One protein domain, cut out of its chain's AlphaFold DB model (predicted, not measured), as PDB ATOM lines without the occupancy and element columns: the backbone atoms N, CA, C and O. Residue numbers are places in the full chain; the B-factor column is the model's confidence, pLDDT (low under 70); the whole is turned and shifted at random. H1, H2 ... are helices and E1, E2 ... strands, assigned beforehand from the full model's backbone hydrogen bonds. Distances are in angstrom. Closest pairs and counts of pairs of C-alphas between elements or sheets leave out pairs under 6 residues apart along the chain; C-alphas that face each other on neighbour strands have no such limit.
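What this domain is: This is residues 53 to 196 of the 197 residues of an uncharacterized protein of Nitrospira bacterium SG8_3 (UniProt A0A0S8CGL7). A compact body of mostly crossed helices is built on the long helix H3, with H6 and H7 packed on its two halves and the two short strands E1 and E2 side by side between H3 and H9. The short helix H2 lies near the middle, H4 and H5 sit at one end of the body, and H8 folds back on H7 at the other. The 144 printed residues hold ten named helices and two named strands in the order E1, H1, H2, E2, H3 to H10; the class is mostly helix and the sheet, E1 - E2, is antiparallel. The radius of gyration of the C-alphas is 15.1 A, and the spans are 40 by 32 by 25 A.

How they stand to each other: E1, residues 53 to 55, and E2, residues 72 to 75, are antiparallel at 140 degrees, with N 53 and O 74 2.9 A apart and N 74 and O 53 2.8 A apart, within hydrogen-bond range. H1, residues 58 to 61, and H2, residues 64 to 70, touch only at the corner, at the C-alphas of Ala 60 and Leu 66, 5.0 A apart. The closest C-alphas of E2 and H3, residues 85 to 102, are those of Val 72 and Tyr 92, 5.9 A. H4, residues 108 to 116, touches H5, residues 119 to 122, at Ala 109 and Pro 119, C-alphas 4.2 A apart. H6, residues 126 to 136, touches H5 at Ala 122 and Ile 129, C-alphas 5.3 A apart. H6 also touches residues 93 to 101 of H3, closest at the C-alphas of Glu 97 and Pro 126, 5.2 A, at a steep tilt of 57 degrees, opposite ways. H7, residues 138 to 153, touches residues 85 to 92 of H3, closest at the C-alphas of Gly 85 and Thr 148, 4.4 A. H7 and H8, residues 156 to 163, form a helical hairpin; the C-alphas of Trp 150 and Thr 158 are closest, 5.5 A. H9, residues 178 to 187, comes closest to E1 at the C-alphas of Val 54 and Lys 182, 5.9 A. H10, residues 190 to 194, touches H3 at Leu 99 and Leu 190, C-alphas 5.0 A apart. Every O i to N i+4 pair is within hydrogen-bond range in H2, H3, H4, H6, H8, H9 and H10, and 10 of 12 are in H7; H1 and H5 are too short for such a pair.

Where its parts are: E1 begins at C-alpha 53, (189.104, 350.223, 268.241). H3 spans 25.7 A from C-alpha 85, (200.219, 344.331, 279.159), H7 21.6 A, H6 15.3 A and H9 14.2 A. H10 ends at C-alpha 194, (182.646, 331.869, 279.823).

The domain as a whole: The two C-alphas farthest apart, those of Gly 124 and Gln 169, are 43.6 A apart. The printed part has no cut. The link from H8 to H9, residues 164 to 177, is long. Residues 76 to 81 and 172 to 175 have pLDDT under 70; the mean of the printed part is 89.1.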
ATOM      1  N   LYS A  53     188.351 351.118 269.122       86.31
ATOM      2  CA  LYS A  53     189.104 350.223 268.241       86.31
ATOM      3  C   LYS A  53     189.077 348.796 268.783       86.31
ATOM      4  O   LYS A  53     189.104 348.594 269.996       86.31
ATOM      5  N   VAL A  54     189.068 347.813 267.890       89.81
ATOM      6  CA  VAL A  54     189.260 346.410 268.268       89.81
ATOM      7  C   VAL A  54     190.751 346.113 268.367       89.81
ATOM      8  O   VAL A  54     191.531 346.484 267.487       89.81
ATOM      9  N   TRP A  55     191.150 345.423 269.431       92.06
ATOM     10  CA  TRP A  55     192.492 344.880 269.562       92.06
ATOM     11  C   TRP A  55     192.439 343.382 269.848       92.06
ATOM     12  O   TRP A  55     191.711 342.927 270.728       92.06
ATOM     13  N   ILE A  56     193.223 342.621 269.087       90.06
ATOM     14  CA  ILE A  56     193.352 341.166 269.188       90.06
ATOM     15  C   ILE A  56     194.837 340.846 268.996       90.06
ATOM     16  O   ILE A  56     195.431 341.416 268.070       90.06
ATOM     17  N   PRO A  57     195.431 339.945 269.802       88.44
ATOM     18  CA  PRO A  57     196.785 339.464 269.555       88.44
ATOM     19  C   PRO A  57     196.908 338.926 268.127       88.44
ATOM     20  O   PRO A  57     196.040 338.174 267.681       88.44
ATOM     21  N   ASP A  58     197.975 339.283 267.413       86.12
ATOM     22  CA  ASP A  58     198.162 338.876 266.012       86.12
ATOM     23  C   ASP A  58     197.997 337.364 265.774       86.12
ATOM     24  O   ASP A  58     197.270 337.006 264.842       86.12
ATOM     25  N   PRO A  59     198.530 336.469 266.632       85.38
ATOM     26  CA  PRO A  59     198.336 335.032 266.450       85.38
ATOM     27  C   PRO A  59     196.886 334.570 266.638       85.38
ATOM     28  O   PRO A  59     196.476 333.568 266.068       85.38
ATOM     29  N   ALA A  60     196.083 335.303 267.411       86.56
ATOM     30  CA  ALA A  60     194.692 334.962 267.691       86.56
ATOM     31  C   ALA A  60     193.717 335.435 266.597       86.56
ATOM     32  O   ALA A  60     192.537 335.095 266.646       86.56
ATOM     33  N   LYS A  61     194.168 336.215 265.603       85.94
ATOM     34  CA  LYS A  61     193.282 336.787 264.571       85.94
ATOM     35  C   LYS A  61     192.669 335.738 263.639       85.94
ATOM     36  O   LYS A  61     191.556 335.953 263.151       85.94
ATOM     37  N   GLY A  62     193.368 334.627 263.407       84.00
ATOM     38  CA  GLY A  62     192.949 333.580 262.470       84.00
ATOM     39  C   GLY A  62     191.695 332.818 262.908       84.00
ATOM     40  O   GLY A  62     190.867 332.476 262.071       84.00
ATOM     41  N   ASP A  63     191.483 332.621 264.210       89.56
ATOM     42  CA  ASP A  63     190.390 331.784 264.720       89.56
ATOM     43  C   ASP A  63     189.343 332.576 265.512       89.56
ATOM     44  O   ASP A  63     189.667 333.412 266.353       89.56
ATOM     45  N   LYS A  64     188.059 332.276 265.283       90.19
ATOM     46  CA  LYS A  64     186.947 332.977 265.940       90.19
ATOM     47  C   LYS A  64     186.956 332.790 267.458       90.19
ATOM     48  O   LYS A  64     186.689 333.747 268.179       90.19
ATOM     49  N   ARG A  65     187.261 331.591 267.961       91.50
ATOM     50  CA  ARG A  65     187.279 331.327 269.409       91.50
ATOM     51  C   ARG A  65     188.399 332.119 270.070       91.50
ATOM     52  O   ARG A  65     188.161 332.734 271.103       91.50
ATOM     53  N   LEU A  66     189.582 332.168 269.457       91.69
ATOM     54  CA  LEU A  66     190.705 332.965 269.963       91.69
ATOM     55  C   LEU A  66     190.416 334.472 269.899       91.69
ATOM     56  O   LEU A  66     190.678 335.183 270.873       91.69
ATOM     57  N   ARG A  67     189.804 334.958 268.809       92.19
ATOM     58  CA  ARG A  67     189.337 336.350 268.701       92.19
ATOM     59  C   ARG A  67     188.346 336.707 269.804       92.19
ATOM     60  O   ARG A  67     188.505 337.740 270.446       92.19
ATOM     61  N   LEU A  68     187.357 335.854 270.065       93.94
ATOM     62  CA  LEU A  68     186.359 336.085 271.112       93.94
ATOM     63  C   LEU A  68     186.934 335.926 272.522       93.94
ATOM     64  O   LEU A  68     186.532 336.668 273.412       93.94
ATOM     65  N   LYS A  69     187.895 335.021 272.741       94.50
ATOM     66  CA  LYS A  69     188.558 334.831 274.038       94.50
ATOM     67  C   LYS A  69     189.434 336.033 274.389       94.50
ATOM     68  O   LYS A  69     189.242 336.654 275.436       94.50
ATOM     69  N   TYR A  70     190.344 336.406 273.491       94.38
ATOM     70  CA  TYR A  70     191.395 337.390 273.768       94.38
ATOM     71  C   TYR A  70     191.102 338.801 273.267       94.38
ATOM     72  O   TYR A  70     191.723 339.745 273.752       94.38
ATOM     73  N   GLY A  71     190.187 338.968 272.313       93.12
ATOM     74  CA  GLY A  71     189.874 340.267 271.730       93.12
ATOM     75  C   GLY A  71     189.220 341.211 272.728       93.12
ATOM     76  O   GLY A  71     188.371 340.796 273.520       93.12
ATOM     77  N   VAL A  72     189.622 342.479 272.683       93.69
ATOM     78  CA  VAL A  72     189.148 343.550 273.565       93.69
ATOM     79  C   VAL A  72     188.829 344.809 272.764       93.69
ATOM     80  O   VAL A  72     189.397 345.060 271.697       93.69
ATOM     81  N   LEU A  73     187.909 345.611 273.291       91.19
ATOM     82  CA  LEU A  73     187.586 346.930 272.758       91.19
ATOM     83  C   LEU A  73     188.370 347.980 273.532       91.19
ATOM     84  O   LEU A  73     188.391 347.966 274.760       91.19
ATOM     85  N   VAL A  74     189.012 348.894 272.813       87.56
ATOM     86  CA  VAL A  74     189.951 349.844 273.400       87.56
ATOM     87  C   VAL A  74     189.634 351.250 272.927       87.56
ATOM     88  O   VAL A  74     189.436 351.488 271.733       87.56
ATOM     89  N   LYS A  75     189.594 352.202 273.862       79.94
ATOM     90  CA  LYS A  75     189.440 353.621 273.534       79.94
ATOM     91  C   LYS A  75     190.751 354.128 272.914       79.94
ATOM     92  O   LYS A  75     191.822 353.957 273.491       79.94
ATOM     93  N   ARG A  76     190.680 354.777 271.747       63.88
ATOM     94  CA  ARG A  76     191.832 355.336 271.011       63.88
ATOM     95  C   ARG A  76     192.799 356.191 271.848       63.88
ATOM     96  O   ARG A  76     193.995 356.004 271.644       63.88
ATOM     97  N   PRO A  77     192.376 357.081 272.774       56.09
ATOM     98  CA  PRO A  77     193.342 357.848 273.567       56.09
ATOM     99  C   PRO A  77     194.152 356.985 274.549       56.09
ATOM    100  O   PRO A  77     195.186 357.433 275.034       56.09
ATOM    101  N   SER A  78     193.713 355.754 274.836       54.19
ATOM    102  CA  SER A  78     194.390 354.837 275.760       54.19
ATOM    103  C   SER A  78     195.492 354.007 275.096       54.19
ATOM    104  O   SER A  78     196.311 353.425 275.801       54.19
ATOM    105  N   VAL A  79     195.533 353.944 273.759       58.22
ATOM    106  CA  VAL A  79     196.550 353.191 273.003       58.22
ATOM    107  C   VAL A  79     197.066 354.042 271.854       58.22
ATOM    108  O   VAL A  79     196.723 353.868 270.685       58.22
ATOM    109  N   THR A  80     197.931 354.984 272.202       51.59
ATOM    110  CA  THR A  80     198.708 355.782 271.253       51.59
ATOM    111  C   THR A  80     200.009 355.037 270.912       51.59
ATOM    112  O   THR A  80     201.099 355.530 271.177       51.59
ATOM    113  N   GLY A  81     199.923 353.803 270.395       64.00
ATOM    114  CA  GLY A  81     201.112 352.994 270.079       64.00
ATOM    115  C   GLY A  81     200.900 351.477 270.106       64.00
ATOM    116  O   GLY A  81     199.829 350.986 269.748       64.00
ATOM    117  N   GLN A  82     201.942 350.739 270.506       72.25
ATOM    118  CA  GLN A  82     201.875 349.299 270.782       72.25
ATOM    119  C   GLN A  82     201.063 349.042 272.060       72.25
ATOM    120  O   GLN A  82     201.136 349.808 273.020       72.25
ATOM    121  N   MET A  83     200.266 347.973 272.059       85.62
ATOM    122  CA  MET A  83     199.503 347.551 273.235       85.62
ATOM    123  C   MET A  83     200.466 347.113 274.339       85.62
ATOM    124  O   MET A  83     201.318 346.268 274.089       85.62
ATOM    125  N   SER A  84     200.316 347.657 275.547       89.06
ATOM    126  CA  SER A  84     201.045 347.184 276.727       89.06
ATOM    127  C   SER A  84     200.225 346.150 277.499       89.06
ATOM    128  O   SER A  84     198.995 346.138 277.418       89.06
ATOM    129  N   GLY A  85     200.890 345.312 278.298       88.88
ATOM    130  CA  GLY A  85     200.219 344.331 279.159       88.88
ATOM    131  C   GLY A  85     199.209 344.954 280.130       88.88
ATOM    132  O   GLY A  85     198.097 344.454 280.285       88.88
ATOM    133  N   GLU A  86     199.551 346.096 280.736       89.69
ATOM    134  CA  GLU A  86     198.641 346.829 281.628       89.69
ATOM    135  C   GLU A  86     197.431 347.404 280.878       89.69
ATOM    136  O   GLU A  86     196.299 347.276 281.345       89.69
ATOM    137  N   ALA A  87     197.640 347.981 279.688       90.06
ATOM    138  CA  ALA A  87     196.539 348.475 278.861       90.06
ATOM    139  C   ALA A  87     195.616 347.329 278.418       90.06
ATOM    140  O   ALA A  87     194.393 347.468 278.481       90.06
ATOM    141  N   TYR A  88     196.188 346.179 278.047       92.44
ATOM    142  CA  TYR A  88     195.423 344.984 277.709       92.44
ATOM    143  C   TYR A  88     194.602 344.485 278.897       92.44
ATOM    144  O   TYR A  88     193.409 344.225 278.755       92.44
ATOM    145  N   ARG A  89     195.211 344.398 280.083       92.88
ATOM    146  CA  ARG A  89     194.529 343.977 281.310       92.88
ATOM    147  C   ARG A  89     193.326 344.863 281.612       92.88
ATOM    148  O   ARG A  89     192.247 344.336 281.859       92.88
ATOM    149  N   LEU A  90     193.488 346.185 281.569       92.19
ATOM    150  CA  LEU A  90     192.384 347.120 281.801       92.19
ATOM    151  C   LEU A  90     191.281 346.966 280.746       92.19
ATOM    152  O   LEU A  90     190.104 346.921 281.096       92.19
ATOM    153  N   ALA A  91     191.647 346.815 279.471       93.38
ATOM    154  CA  ALA A  91     190.683 346.585 278.398       93.38
ATOM    155  C   ALA A  91     189.939 345.244 278.552       93.38
ATOM    156  O   ALA A  91     188.752 345.153 278.243       93.38
ATOM    157  N   TYR A  92     190.611 344.211 279.062       94.81
ATOM    158  CA  TYR A  92     190.009 342.911 279.337       94.81
ATOM    159  C   TYR A  92     189.014 342.967 280.503       94.81
ATOM    160  O   TYR A  92     187.934 342.391 280.412       94.81
ATOM    161  N   LEU A  93     189.331 343.707 281.571       94.06
ATOM    162  CA  LEU A  93     188.382 343.943 282.663       94.06
ATOM    163  C   LEU A  93     187.177 344.759 282.180       94.06
ATOM    164  O   LEU A  93     186.046 344.362 282.433       94.06
ATOM    165  N   GLY A  94     187.397 345.814 281.390       94.19
ATOM    166  CA  GLY A  94     186.297 346.576 280.790       94.19
ATOM    167  C   GLY A  94     185.416 345.734 279.858       94.19
ATOM    168  O   GLY A  94     184.204 345.928 279.791       94.19
ATOM    169  N   LYS A  95     185.995 344.745 279.164       95.31
ATOM    170  CA  LYS A  95     185.221 343.754 278.406       95.31
ATOM    171  C   LYS A  95     184.333 342.913 279.325       95.31
ATOM    172  O   LYS A  95     183.156 342.770 279.018       95.31
ATOM    173  N   LEU A  96     184.872 342.354 280.410       95.62
ATOM    174  CA  LEU A  96     184.095 341.553 281.366       95.62
ATOM    175  C   LEU A  96     182.956 342.355 281.986       95.62
ATOM    176  O   LEU A  96     181.827 341.874 282.026       95.62
ATOM    177  N   GLU A  97     183.242 343.585 282.401       95.75
ATOM    178  CA  GLU A  97     182.251 344.504 282.952       95.75
ATOM    179  C   GLU A  97     181.100 344.720 281.966       95.75
ATOM    180  O   GLU A  97     179.940 344.505 282.315       95.75
ATOM    181  N   ARG A  98     181.418 345.017 280.700       94.75
ATOM    182  CA  ARG A  98     180.414 345.173 279.642       94.75
ATOM    183  C   ARG A  98     179.619 343.889 279.391       94.75
ATOM    184  O   ARG A  98     178.424 343.959 279.111       94.75
ATOM    185  N   LEU A  99     180.259 342.720 279.437       95.75
ATOM    186  CA  LEU A  99     179.558 341.441 279.293       95.75
ATOM    187  C   LEU A  99     178.563 341.243 280.439       95.75
ATOM    188  O   LEU A  99     177.426 340.877 280.181       95.75
ATOM    189  N   ILE A 100     178.956 341.561 281.674       95.81
ATOM    190  CA  ILE A 100     178.084 341.504 282.854       95.81
ATOM    191  C   ILE A 100     176.919 342.496 282.736       95.81
ATOM    192  O   ILE A 100     175.781 342.131 283.019       95.81
ATOM    193  N   GLU A 101     177.168 343.727 282.284       94.56
ATOM    194  CA  GLU A 101     176.127 344.746 282.068       94.56
ATOM    195  C   GLU A 101     175.082 344.335 281.028       94.56
ATOM    196  O   GLU A 101     173.908 344.690 281.149       94.56
ATOM    197  N   LYS A 102     175.497 343.585 280.003       93.69
ATOM    198  CA  LYS A 102     174.594 343.078 278.964       93.69
ATOM    199  C   LYS A 102     173.635 342.001 279.479       93.69
ATOM    200  O   LYS A 102     172.593 341.790 278.856       93.69
ATOM    201  N   GLU A 103     173.952 341.324 280.583       92.06
ATOM    202  CA  GLU A 103     173.124 340.244 281.123       92.06
ATOM    203  C   GLU A 103     171.925 340.792 281.907       92.06
ATOM    204  O   GLU A 103     171.939 340.943 283.127       92.06
ATOM    205  N   ILE A 104     170.849 341.088 281.177       86.81
ATOM    206  CA  ILE A 104     169.608 341.643 281.741       86.81
ATOM    207  C   ILE A 104     168.604 340.534 282.099       86.81
ATOM    208  O   ILE A 104     167.789 340.691 283.008       86.81
ATOM    209  N   HIS A 105     168.630 339.413 281.373       88.19
ATOM    210  CA  HIS A 105     167.604 338.369 281.477       88.19
ATOM    211  C   HIS A 105     167.975 337.239 282.436       88.19
ATOM    212  O   HIS A 105     167.118 336.778 283.193       88.19
ATOM    213  N   THR A 106     169.234 336.805 282.422       91.00
ATOM    214  CA  THR A 106     169.732 335.750 283.305       91.00
ATOM    215  C   THR A 106     170.545 336.390 284.427       91.00
ATOM    216  O   THR A 106     171.504 337.105 284.142       91.00
ATOM    217  N   PRO A 107     170.215 336.151 285.710       93.69
ATOM    218  CA  PRO A 107     171.015 336.682 286.803       93.69
ATOM    219  C   PRO A 107     172.456 336.165 286.737       93.69
ATOM    220  O   PRO A 107     172.680 334.957 286.673       93.69
ATOM    221  N   VAL A 108     173.432 337.067 286.848       95.31
ATOM    222  CA  VAL A 108     174.870 336.741 286.791       95.31
ATOM    223  C   VAL A 108     175.250 335.652 287.801       95.31
ATOM    224  O   VAL A 108     176.042 334.772 287.486       95.31
ATOM    225  N   ALA A 109     174.629 335.640 288.984       96.12
ATOM    226  CA  ALA A 109     174.836 334.591 289.985       96.12
ATOM    227  C   ALA A 109     174.524 333.181 289.450       96.12
ATOM    228  O   ALA A 109     175.264 332.248 289.739       96.12
ATOM    229  N   VAL A 110     173.464 333.029 288.646       96.44
ATOM    230  CA  VAL A 110     173.081 331.746 288.029       96.44
ATOM    231  C   VAL A 110     174.111 331.328 286.984       96.44
ATOM    232  O   VAL A 110     174.495 330.162 286.926       96.44
ATOM    233  N   ILE A 111     174.598 332.287 286.191       95.81
ATOM    234  CA  ILE A 111     175.651 332.049 285.201       95.81
ATOM    235  C   ILE A 111     176.927 331.565 285.908       95.81
ATOM    236  O   ILE A 111     177.468 330.514 285.569       95.81
ATOM    237  N   LEU A 112     177.389 332.286 286.934       95.81
ATOM    238  CA  LEU A 112     178.614 331.939 287.660       95.81
ATOM    239  C   LEU A 112     178.500 330.625 288.444       95.81
ATOM    240  O   LEU A 112     179.497 329.918 288.582       95.81
ATOM    241  N   ASP A 113     177.311 330.265 288.928       96.44
ATOM    242  CA  ASP A 113     177.084 328.958 289.548       96.44
ATOM    243  C   ASP A 113     177.279 327.813 288.541       96.44
ATOM    244  O   ASP A 113     177.964 326.834 288.839       96.44
ATOM    245  N   ARG A 114     176.773 327.981 287.309       95.50
ATOM    246  CA  ARG A 114     176.893 326.985 286.232       95.50
ATOM    247  C   ARG A 114     178.342 326.724 285.818       95.50
ATOM    248  O   ARG A 114     178.691 325.574 285.570       95.50
ATOM    249  N   PHE A 115     179.157 327.773 285.706       95.38
ATOM    250  CA  PHE A 115     180.526 327.661 285.187       95.38
ATOM    251  C   PHE A 115     181.588 327.451 286.270       95.38
ATOM    252  O   PHE A 115     182.552 326.729 286.033       95.38
ATOM    253  N   PHE A 116     181.416 328.049 287.452       95.12
ATOM    254  CA  PHE A 116     182.457 328.085 288.487       95.12
ATOM    255  C   PHE A 116     181.976 327.645 289.871       95.12
ATOM    256  O   PHE A 116     182.774 327.625 290.806       95.12
ATOM    257  N   THR A 117     180.682 327.335 290.040       94.75
ATOM    258  CA  THR A 117     180.080 327.078 291.365       94.75
ATOM    259  C   THR A 117     180.361 328.235 292.338       94.75
ATOM    260  O   THR A 117     180.604 328.042 293.529       94.75
ATOM    261  N   ALA A 118     180.379 329.464 291.804       94.62
ATOM    262  CA  ALA A 118     180.785 330.671 292.521       94.62
ATOM    263  C   ALA A 118     179.739 331.805 292.424       94.62
ATOM    264  O   ALA A 118     180.080 332.936 292.063       94.62
ATOM    265  N   PRO A 119     178.455 331.554 292.754       95.56
ATOM    266  CA  PRO A 119     177.408 332.577 292.686       95.56
ATOM    267  C   PRO A 119     177.674 333.765 293.621       95.56
ATOM    268  O   PRO A 119     177.189 334.865 293.368       95.56
ATOM    269  N   HIS A 120     178.458 333.570 294.690       94.69
ATOM    270  CA  HIS A 120     178.806 334.618 295.656       94.69
ATOM    271  C   HIS A 120     179.627 335.758 295.044       94.69
ATOM    272  O   HIS A 120     179.622 336.860 295.588       94.69
ATOM    273  N   LEU A 121     180.297 335.518 293.911       95.56
ATOM    274  CA  LEU A 121     181.057 336.536 293.184       95.56
ATOM    275  C   LEU A 121     180.160 337.570 292.493       95.56
ATOM    276  O   LEU A 121     180.612 338.675 292.214       95.56
ATOM    277  N   ALA A 122     178.884 337.250 292.256       94.19
ATOM    278  CA  ALA A 122     177.926 338.136 291.593       94.19
ATOM    279  C   ALA A 122     177.353 339.232 292.521       94.19
ATOM    280  O   ALA A 122     176.263 339.752 292.278       94.19
ATOM    281  N   ALA A 123     178.047 339.569 293.610       91.44
ATOM    282  CA  ALA A 123     177.605 340.568 294.573       91.44
ATOM    283  C   ALA A 123     178.122 341.968 294.207       91.44
ATOM    284  O   ALA A 123     179.327 342.217 294.217       91.44
ATOM    285  N   GLY A 124     177.200 342.905 293.975       92.81
ATOM    286  CA  GLY A 124     177.514 344.317 293.757       92.81
ATOM    287  C   GLY A 124     177.222 344.791 292.338       92.81
ATOM    288  O   GLY A 124     176.350 344.254 291.657       92.81
ATOM    289  N   ASN A 125     177.917 345.847 291.922       94.69
ATOM    290  CA  ASN A 125     177.830 346.381 290.564       94.69
ATOM    291  C   ASN A 125     178.767 345.621 289.590       94.69
ATOM    292  O   ASN A 125     179.647 344.887 290.045       94.69
ATOM    293  N   PRO A 126     178.612 345.781 288.263       95.44
ATOM    294  CA  PRO A 126     179.411 345.064 287.261       95.44
ATOM    295  C   PRO A 126     180.931 345.170 287.453       95.44
ATOM    296  O   PRO A 126     181.637 344.163 287.361       95.44
ATOM    297  N   MET A 127     181.437 346.354 287.811       95.00
ATOM    298  CA  MET A 127     182.845 346.570 288.154       95.00
ATOM    299  C   MET A 127     183.288 345.721 289.360       95.00
ATOM    300  O   MET A 127     184.328 345.066 289.321       95.00
ATOM    301  N   GLN A 128     182.495 345.695 290.438       96.31
ATOM    302  CA  GLN A 128     182.787 344.903 291.640       96.31
ATOM    303  C   GLN A 128     182.780 343.400 291.351       96.31
ATOM    304  O   GLN A 128     183.671 342.691 291.816       96.31
ATOM    305  N   ILE A 129     181.813 342.932 290.556       97.00
ATOM    306  CA  ILE A 129     181.729 341.533 290.120       97.00
ATOM    307  C   ILE A 129     182.962 341.175 289.287       97.00
ATOM    308  O   ILE A 129     183.600 340.155 289.535       97.00
ATOM    309  N   THR A 130     183.352 342.043 288.351       96.44
ATOM    310  CA  THR A 130     184.539 341.858 287.505       96.44
ATOM    311  C   THR A 130     185.816 341.727 288.334       96.44
ATOM    312  O   THR A 130     186.599 340.799 288.123       96.44
ATOM    313  N   GLU A 131     186.028 342.611 289.310       95.94
ATOM    314  CA  GLU A 131     187.191 342.533 290.201       95.94
ATOM    315  C   GLU A 131     187.155 341.283 291.092       95.94
ATOM    316  O   GLU A 131     188.191 340.648 291.305       95.94
ATOM    317  N   ALA A 132     185.977 340.879 291.577       96.88
ATOM    318  CA  ALA A 132     185.818 339.648 292.347       96.88
ATOM    319  C   ALA A 132     186.166 338.410 291.502       96.88
ATOM    320  O   ALA A 132     186.973 337.580 291.928       96.88
ATOM    321  N   MET A 133     185.643 338.336 290.273       96.38
ATOM    322  CA  MET A 133     185.962 337.289 289.300       96.38
ATOM    323  C   MET A 133     187.455 337.249 288.990       96.38
ATOM    324  O   MET A 133     188.073 336.196 289.085       96.38
ATOM    325  N   ARG A 134     188.070 338.394 288.684       95.38
ATOM    326  CA  ARG A 134     189.515 338.485 288.447       95.38
ATOM    327  C   ARG A 134     190.312 338.000 289.657       95.38
ATOM    328  O   ARG A 134     191.333 337.345 289.487       95.38
ATOM    329  N   ARG A 135     189.913 338.345 290.880       95.81
ATOM    330  CA  ARG A 135     190.670 337.980 292.082       95.81
ATOM    331  C   ARG A 135     190.600 336.483 292.376       95.81
ATOM    332  O   ARG A 135     191.607 335.906 292.778       95.81
ATOM    333  N   GLU A 136     189.430 335.878 292.202       96.56
ATOM    334  CA  GLU A 136     189.154 334.524 292.697       96.56
ATOM    335  C   GLU A 136     189.209 333.450 291.603       96.56
ATOM    336  O   GLU A 136     189.581 332.317 291.901       96.56
ATOM    337  N   LEU A 137     188.942 333.793 290.337       96.31
ATOM    338  CA  LEU A 137     188.902 332.835 289.228       96.31
ATOM    339  C   LEU A 137     190.223 332.828 288.452       96.31
ATOM    340  O   LEU A 137     190.668 333.838 287.898       96.31
ATOM    341  N   GLU A 138     190.869 331.667 288.404       95.19
ATOM    342  CA  GLU A 138     192.119 331.472 287.665       95.19
ATOM    343  C   GLU A 138     191.869 331.489 286.149       95.19
ATOM    344  O   GLU A 138     192.676 332.024 285.394       95.19
ATOM    345  N   GLU A 139     190.715 330.989 285.715       94.25
ATOM    346  CA  GLU A 139     190.224 330.958 284.335       94.25
ATOM    347  C   GLU A 139     190.096 332.365 283.743       94.25
ATOM    348  O   GLU A 139     190.308 332.565 282.553       94.25
ATOM    349  N   ILE A 140     189.828 333.364 284.588       95.00
ATOM    350  CA  ILE A 140     189.776 334.775 284.194       95.00
ATOM    351  C   ILE A 140     191.172 335.412 284.201       95.00
ATOM    352  O   ILE A 140     191.482 336.248 283.349       95.00
ATOM    353  N   ARG A 141     192.053 335.018 285.132       94.81
ATOM    354  CA  ARG A 141     193.421 335.565 285.227       94.81
ATOM    355  C   ARG A 141     194.359 335.034 284.148       94.81
ATOM    356  O   ARG A 141     195.146 335.808 283.600       94.81
ATOM    357  N   ARG A 142     194.289 333.742 283.827       94.00
ATOM    358  CA  ARG A 142     195.216 333.082 282.895       94.00
ATOM    359  C   ARG A 142     195.228 333.680 281.494       94.00
ATOM    360  O   ARG A 142     196.326 333.917 280.994       94.00
ATOM    361  N   PRO A 143     194.081 333.955 280.843       92.38
ATOM    362  CA  PRO A 143     194.082 334.562 279.518       92.38
ATOM    363  C   PRO A 143     194.839 335.892 279.498       92.38
ATOM    364  O   PRO A 143     195.621 336.145 278.585       92.38
ATOM    365  N   VAL A 144     194.669 336.701 280.547       93.25
ATOM    366  CA  VAL A 144     195.364 337.982 280.691       93.25
ATOM    367  C   VAL A 144     196.863 337.796 280.879       93.25
ATOM    368  O   VAL A 144     197.640 338.508 280.245       93.25
ATOM    369  N   GLN A 145     197.277 336.843 281.715       94.00
ATOM    370  CA  GLN A 145     198.692 336.529 281.929       94.00
ATOM    371  C   GLN A 145     199.362 336.075 280.632       94.00
ATOM    372  O   GLN A 145     200.371 336.650 280.252       94.00
ATOM    373  N   ILE A 146     198.755 335.131 279.906       93.19
ATOM    374  CA  ILE A 146     199.304 334.596 278.651       93.19
ATOM    375  C   ILE A 146     199.492 335.704 277.608       93.19
ATOM    376  O   ILE A 146     200.538 335.781 276.972       93.19
ATOM    377  N   VAL A 147     198.500 336.583 277.438       92.62
ATOM    378  CA  VAL A 147     198.616 337.688 276.474       92.62
ATOM    379  C   VAL A 147     199.628 338.733 276.936       92.62
ATOM    380  O   VAL A 147     200.360 339.264 276.109       92.62
ATOM    381  N   THR A 148     199.704 339.015 278.238       92.25
ATOM    382  CA  THR A 148     200.709 339.940 278.787       92.25
ATOM    383  C   THR A 148     202.123 339.402 278.563       92.25
ATOM    384  O   THR A 148     202.967 340.124 278.048       92.25
ATOM    385  N   GLU A 149     202.357 338.121 278.860       92.50
ATOM    386  CA  GLU A 149     203.637 337.444 278.622       92.50
ATOM    387  C   GLU A 149     204.010 337.442 277.133       92.50
ATOM    388  O   GLU A 149     205.168 337.686 276.796       92.50
ATOM    389  N   TRP A 150     203.033 337.220 276.244       91.50
ATOM    390  CA  TRP A 150     203.229 337.299 274.795       91.50
ATOM    391  C   TRP A 150     203.623 338.710 274.337       91.50
ATOM    392  O   TRP A 150     204.559 338.846 273.559       91.50
ATOM    393  N   ILE A 151     202.947 339.755 274.834       89.50
ATOM    394  CA  ILE A 151     203.267 341.160 274.517       89.50
ATOM    395  C   ILE A 151     204.697 341.522 274.954       89.50
ATOM    396  O   ILE A 151     205.341 342.349 274.315       89.50
ATOM    397  N   GLU A 152     205.180 340.939 276.052       87.88
ATOM    398  CA  GLU A 152     206.486 341.269 276.631       87.88
ATOM    399  C   GLU A 152     207.649 340.477 276.015       87.88
ATOM    400  O   GLU A 152     208.728 341.042 275.835       87.88
ATOM    401  N   ASN A 153     207.448 339.192 275.702       86.06
ATOM    402  CA  ASN A 153     208.539 338.285 275.325       86.06
ATOM    403  C   ASN A 153     208.478 337.785 273.872       86.06
ATOM    404  O   ASN A 153     209.517 337.392 273.344       86.06
ATOM    405  N   GLU A 154     207.298 337.784 273.236       84.69
ATOM    406  CA  GLU A 154     207.052 337.272 271.873       84.69
ATOM    407  C   GLU A 154     207.713 335.903 271.566       84.69
ATOM    408  O   GLU A 154     208.164 335.639 270.447       84.69
ATOM    409  N   ASP A 155     207.791 335.006 272.555       87.62
ATOM    410  CA  ASP A 155     208.479 333.719 272.415       87.62
ATOM    411  C   ASP A 155     207.561 332.585 271.907       87.62
ATOM    412  O   ASP A 155     206.331 332.667 271.887       87.62
ATOM    413  N   GLU A 156     208.165 331.485 271.452       85.62
ATOM    414  CA  GLU A 156     207.407 330.366 270.881       85.62
ATOM    415  C   GLU A 156     206.601 329.582 271.933       85.62
ATOM    416  O   GLU A 156     205.570 328.989 271.609       85.62
ATOM    417  N   GLU A 157     207.023 329.599 273.197       87.38
ATOM    418  CA  GLU A 157     206.324 328.919 274.287       87.38
ATOM    419  C   GLU A 157     205.020 329.641 274.657       87.38
ATOM    420  O   GLU A 157     203.951 329.022 274.701       87.38
ATOM    421  N   THR A 158     205.083 330.956 274.863       86.38
ATOM    422  CA  THR A 158     203.924 331.823 275.118       86.38
ATOM    423  C   THR A 158     202.978 331.831 273.928       86.38
ATOM    424  O   THR A 158     201.765 331.750 274.123       86.38
ATOM    425  N   LEU A 159     203.506 331.800 272.701       87.12
ATOM    426  CA  LEU A 159     202.704 331.637 271.493       87.12
ATOM    427  C   LEU A 159     201.900 330.338 271.516       87.12
ATOM    428  O   LEU A 159     200.686 330.376 271.337       87.12
ATOM    429  N   ASN A 160     202.546 329.201 271.790       87.38
ATOM    430  CA  ASN A 160     201.870 327.903 271.869       87.38
ATOM    431  C   ASN A 160     200.810 327.874 272.981       87.38
ATOM    432  O   ASN A 160     199.738 327.299 272.792       87.38
ATOM    433  N   ARG A 161     201.063 328.536 274.117       88.31
ATOM    434  CA  ARG A 161     200.069 328.699 275.192       88.31
ATOM    435  C   ARG A 161     198.896 329.592 274.777       88.31
ATOM    436  O   ARG A 161     197.775 329.335 275.207       88.31
ATOM    437  N   LEU A 162     199.141 330.615 273.960       88.94
ATOM    438  CA  LEU A 162     198.132 331.564 273.480       88.94
ATOM    439  C   LEU A 162     197.197 330.946 272.440       88.94
ATOM    440  O   LEU A 162     196.010 331.262 272.432       88.94
ATOM    441  N   ILE A 163     197.710 330.067 271.579       89.31
ATOM    442  CA  ILE A 163     196.911 329.452 270.511       89.31
ATOM    443  C   ILE A 163     196.327 328.086 270.883       89.31
ATOM    444  O   ILE A 163     195.491 327.581 270.143       89.31
ATOM    445  N   TYR A 164     196.708 327.485 272.015       85.19
ATOM    446  CA  TYR A 164     196.194 326.179 272.440       85.19
ATOM    447  C   TYR A 164     194.646 326.144 272.480       85.19
ATOM    448  O   TYR A 164     194.028 327.072 273.010       85.19
ATOM    449  N   PRO A 165     193.990 325.074 271.984       84.12
ATOM    450  CA  PRO A 165     194.554 323.802 271.509       84.12
ATOM    451  C   PRO A 165     194.973 323.778 270.028       84.12
ATOM    452  O   PRO A 165     195.267 322.704 269.510       84.12
ATOM    453  N   PHE A 166     194.987 324.921 269.343       84.81
ATOM    454  CA  PHE A 166     195.361 325.027 267.933       84.81
ATOM    455  C   PHE A 166     196.879 325.060 267.740       84.81
ATOM    456  O   PHE A 166     197.642 325.408 268.641       84.81
ATOM    457  N   THR A 167     197.319 324.735 266.530       81.81
ATOM    458  CA  THR A 167     198.690 324.941 266.064       81.81
ATOM    459  C   THR A 167     198.767 326.147 265.127       81.81
ATOM    460  O   THR A 167     197.756 326.613 264.603       81.81
ATOM    461  N   LYS A 168     199.978 326.651 264.854       79.00
ATOM    462  CA  LYS A 168     200.179 327.749 263.885       79.00
ATOM    463  C   LYS A 168     199.623 327.413 262.492       79.00
ATOM    464  O   LYS A 168     199.198 328.318 261.787       79.00
ATOM    465  N   GLN A 169     199.623 326.131 262.116       75.12
ATOM    466  CA  GLN A 169     199.114 325.644 260.829       75.12
ATOM    467  C   GLN A 169     197.579 325.603 260.788       75.12
ATOM    468  O   GLN A 169     196.987 325.817 259.736       75.12
ATOM    469  N   ASP A 170     196.917 325.404 261.931       74.94
ATOM    470  CA  ASP A 170     195.446 325.408 262.006       74.94
ATOM    471  C   ASP A 170     194.856 326.821 261.840       74.94
ATOM    472  O   ASP A 170     193.683 326.998 261.501       74.94
ATOM    473  N   LEU A 171     195.680 327.848 262.058       75.81
ATOM    474  CA  LEU A 171     195.293 329.258 262.035       75.81
ATOM    475  C   LEU A 171     195.410 329.909 260.645       75.81
ATOM    476  O   LEU A 171     195.296 331.129 260.539       75.81
ATOM    477  N   GLU A 172     195.558 329.121 259.573       65.56
ATOM    478  CA  GLU A 172     195.637 329.564 258.163       65.56
ATOM    479  C   GLU A 172     194.310 330.114 257.581       65.56
ATOM    480  O   GLU A 172     194.044 330.045 256.379       65.56
ATOM    481  N   HIS A 173     193.450 330.698 258.413       65.62
ATOM    482  CA  HIS A 173     192.205 331.325 257.980       65.62
ATOM    483  C   HIS A 173     192.417 332.819 257.699       65.62
ATOM    484  O   HIS A 173     193.167 333.507 258.396       65.62
ATOM    485  N   GLN A 174     191.747 333.341 256.663       62.47
ATOM    486  CA  GLN A 174     191.845 334.759 256.311       62.47
ATOM    487  C   GLN A 174     191.348 335.640 257.470       62.47
ATOM    488  O   GLN A 174     190.259 335.394 257.997       62.47
ATOM    489  N   PRO A 175     192.105 336.682 257.862       68.25
ATOM    490  CA  PRO A 175     191.655 337.614 258.883       68.25
ATOM    491  C   PRO A 175     190.388 338.328 258.398       68.25
ATOM    492  O   PRO A 175     190.376 338.939 257.330       68.25
ATOM    493  N   ILE A 176     189.327 338.255 259.199       82.81
ATOM    494  CA  ILE A 176     188.097 339.022 258.976       82.81
ATOM    495  C   ILE A 176     188.344 340.519 259.206       82.81
ATOM    496  O   ILE A 176     189.283 340.908 259.910       82.81
ATOM    497  N   SER A 177     187.495 341.364 258.622       86.25
ATOM    498  CA  SER A 177     187.628 342.818 258.720       86.25
ATOM    499  C   SER A 177     187.470 343.320 260.161       86.25
ATOM    500  O   SER A 177     186.777 342.715 260.976       86.25
ATOM    501  N   GLU A 178     188.066 344.470 260.490       84.50
ATOM    502  CA  GLU A 178     187.943 345.074 261.829       84.50
ATOM    503  C   GLU A 178     186.475 345.343 262.216       84.50
ATOM    504  O   GLU A 178     186.100 345.199 263.377       84.50
ATOM    505  N   ALA A 179     185.620 345.670 261.239       87.06
ATOM    506  CA  ALA A 179     184.187 345.862 261.455       87.06
ATOM    507  C   ALA A 179     183.480 344.558 261.860       87.06
ATOM    508  O   ALA A 179     182.643 344.566 262.763       87.06
ATOM    509  N   GLU A 180     183.838 343.435 261.234       89.50
ATOM    510  CA  GLU A 180     183.315 342.116 261.604       89.50
ATOM    511  C   GLU A 180     183.833 341.682 262.977       89.50
ATOM    512  O   GLU A 180     183.046 341.215 263.793       89.50
ATOM    513  N   GLN A 181     185.115 341.912 263.278       89.00
ATOM    514  CA  GLN A 181     185.683 341.626 264.603       89.00
ATOM    515  C   GLN A 181     184.989 342.438 265.699       89.00
ATOM    516  O   GLN A 181     184.696 341.919 266.775       89.00
ATOM    517  N   LYS A 182     184.701 343.716 265.425       90.94
ATOM    518  CA  LYS A 182     183.963 344.577 266.352       90.94
ATOM    519  C   LYS A 182     182.580 344.003 266.604       90.94
ATOM    520  O   LYS A 182     182.213 343.821 267.757       90.94
ATOM    521  N   LYS A 183     181.859 343.657 265.538       91.81
ATOM    522  CA  LYS A 183     180.529 343.058 265.632       91.81
ATOM    523  C   LYS A 183     180.543 341.753 266.436       91.81
ATOM    524  O   LYS A 183     179.714 341.598 267.324       91.81
ATOM    525  N   GLU A 184     181.511 340.865 266.191       93.25
ATOM    526  CA  GLU A 184     181.692 339.623 266.959       93.25
ATOM    527  C   GLU A 184     181.810 339.900 268.470       93.25
ATOM    528  O   GLU A 184     181.133 339.260 269.270       93.25
ATOM    529  N   LEU A 185     182.631 340.881 268.866       92.38
ATOM    530  CA  LEU A 185     182.809 341.255 270.275       92.38
ATOM    531  C   LEU A 185     181.597 341.986 270.868       92.38
ATOM    532  O   LEU A 185     181.352 341.896 272.068       92.38
ATOM    533  N   GLU A 186     180.854 342.736 270.055       91.62
ATOM    534  CA  GLU A 186     179.655 343.448 270.497       91.62
ATOM    535  C   GLU A 186     178.462 342.513 270.696       91.62
ATOM    536  O   GLU A 186     177.658 342.762 271.596       91.62
ATOM    537  N   GLU A 187     178.354 341.445 269.905       93.94
ATOM    538  CA  GLU A 187     177.291 340.438 270.007       93.94
ATOM    539  C   GLU A 187     177.551 339.434 271.139       93.94
ATOM    540  O   GLU A 187     176.593 339.036 271.796       93.94
ATOM    541  N   LEU A 188     178.821 339.143 271.453       95.06
ATOM    542  CA  LEU A 188     179.251 338.199 272.495       95.06
ATOM    543  C   LEU A 188     178.501 338.378 273.828       95.06
ATOM    544  O   LEU A 188     178.500 339.470 274.406       95.06
ATOM    545  N   SER A 189     177.876 337.310 274.316       94.88
ATOM    546  CA  SER A 189     177.269 337.240 275.654       94.88
ATOM    547  C   SER A 189     178.276 336.807 276.722       94.88
ATOM    548  O   SER A 189     179.351 336.284 276.410       94.88
ATOM    549  N   LEU A 190     177.937 337.013 277.999       95.25
ATOM    550  CA  LEU A 190     178.770 336.541 279.104       95.25
ATOM    551  C   LEU A 190     178.877 335.014 279.088       95.25
ATOM    552  O   LEU A 190     179.970 334.488 279.253       95.25
ATOM    553  N   GLU A 191     177.774 334.300 278.855       95.19
ATOM    554  CA  GLU A 191     177.780 332.834 278.814       95.19
ATOM    555  C   GLU A 191     178.699 332.287 277.717       95.19
ATOM    556  O   GLU A 191     179.554 331.450 278.001       95.19
ATOM    557  N   GLU A 192     178.574 332.799 276.489       94.69
ATOM    558  CA  GLU A 192     179.435 332.393 275.371       94.69
ATOM    559  C   GLU A 192     180.903 332.688 275.660       94.69
ATOM    560  O   GLU A 192     181.775 331.902 275.308       94.69
ATOM    561  N   PHE A 193     181.200 333.817 276.306       96.06
ATOM    562  CA  PHE A 193     182.561 334.132 276.710       96.06
ATOM    563  C   PHE A 193     183.084 333.150 277.769       96.06
ATOM    564  O   PHE A 193     184.226 332.703 277.671       96.06
ATOM    565  N   LEU A 194     182.258 332.791 278.756       94.62
ATOM    566  CA  LEU A 194     182.646 331.869 279.823       94.62
ATOM    567  C   LEU A 194     182.855 330.427 279.331       94.62
ATOM    568  O   LEU A 194     183.639 329.692 279.917       94.62
ATOM    569  N   GLU A 195     182.239 330.030 278.217       94.31
ATOM    570  CA  GLU A 195     182.534 328.754 277.544       94.31
ATOM    571  C   GLU A 195     183.920 328.714 276.877       94.31
ATOM    572  O   GLU A 195     184.411 327.641 276.509       94.31
ATOM    573  N   LEU A 196     184.547 329.875 276.669       91.44
ATOM    574  CA  LEU A 196     185.848 329.984 276.012       91.44
ATOM    575  C   LEU A 196     187.022 330.014 276.992       91.44
ATOM    576  O   LEU A 196     188.153 329.778 276.548       91.44
TER     577      LEU A 196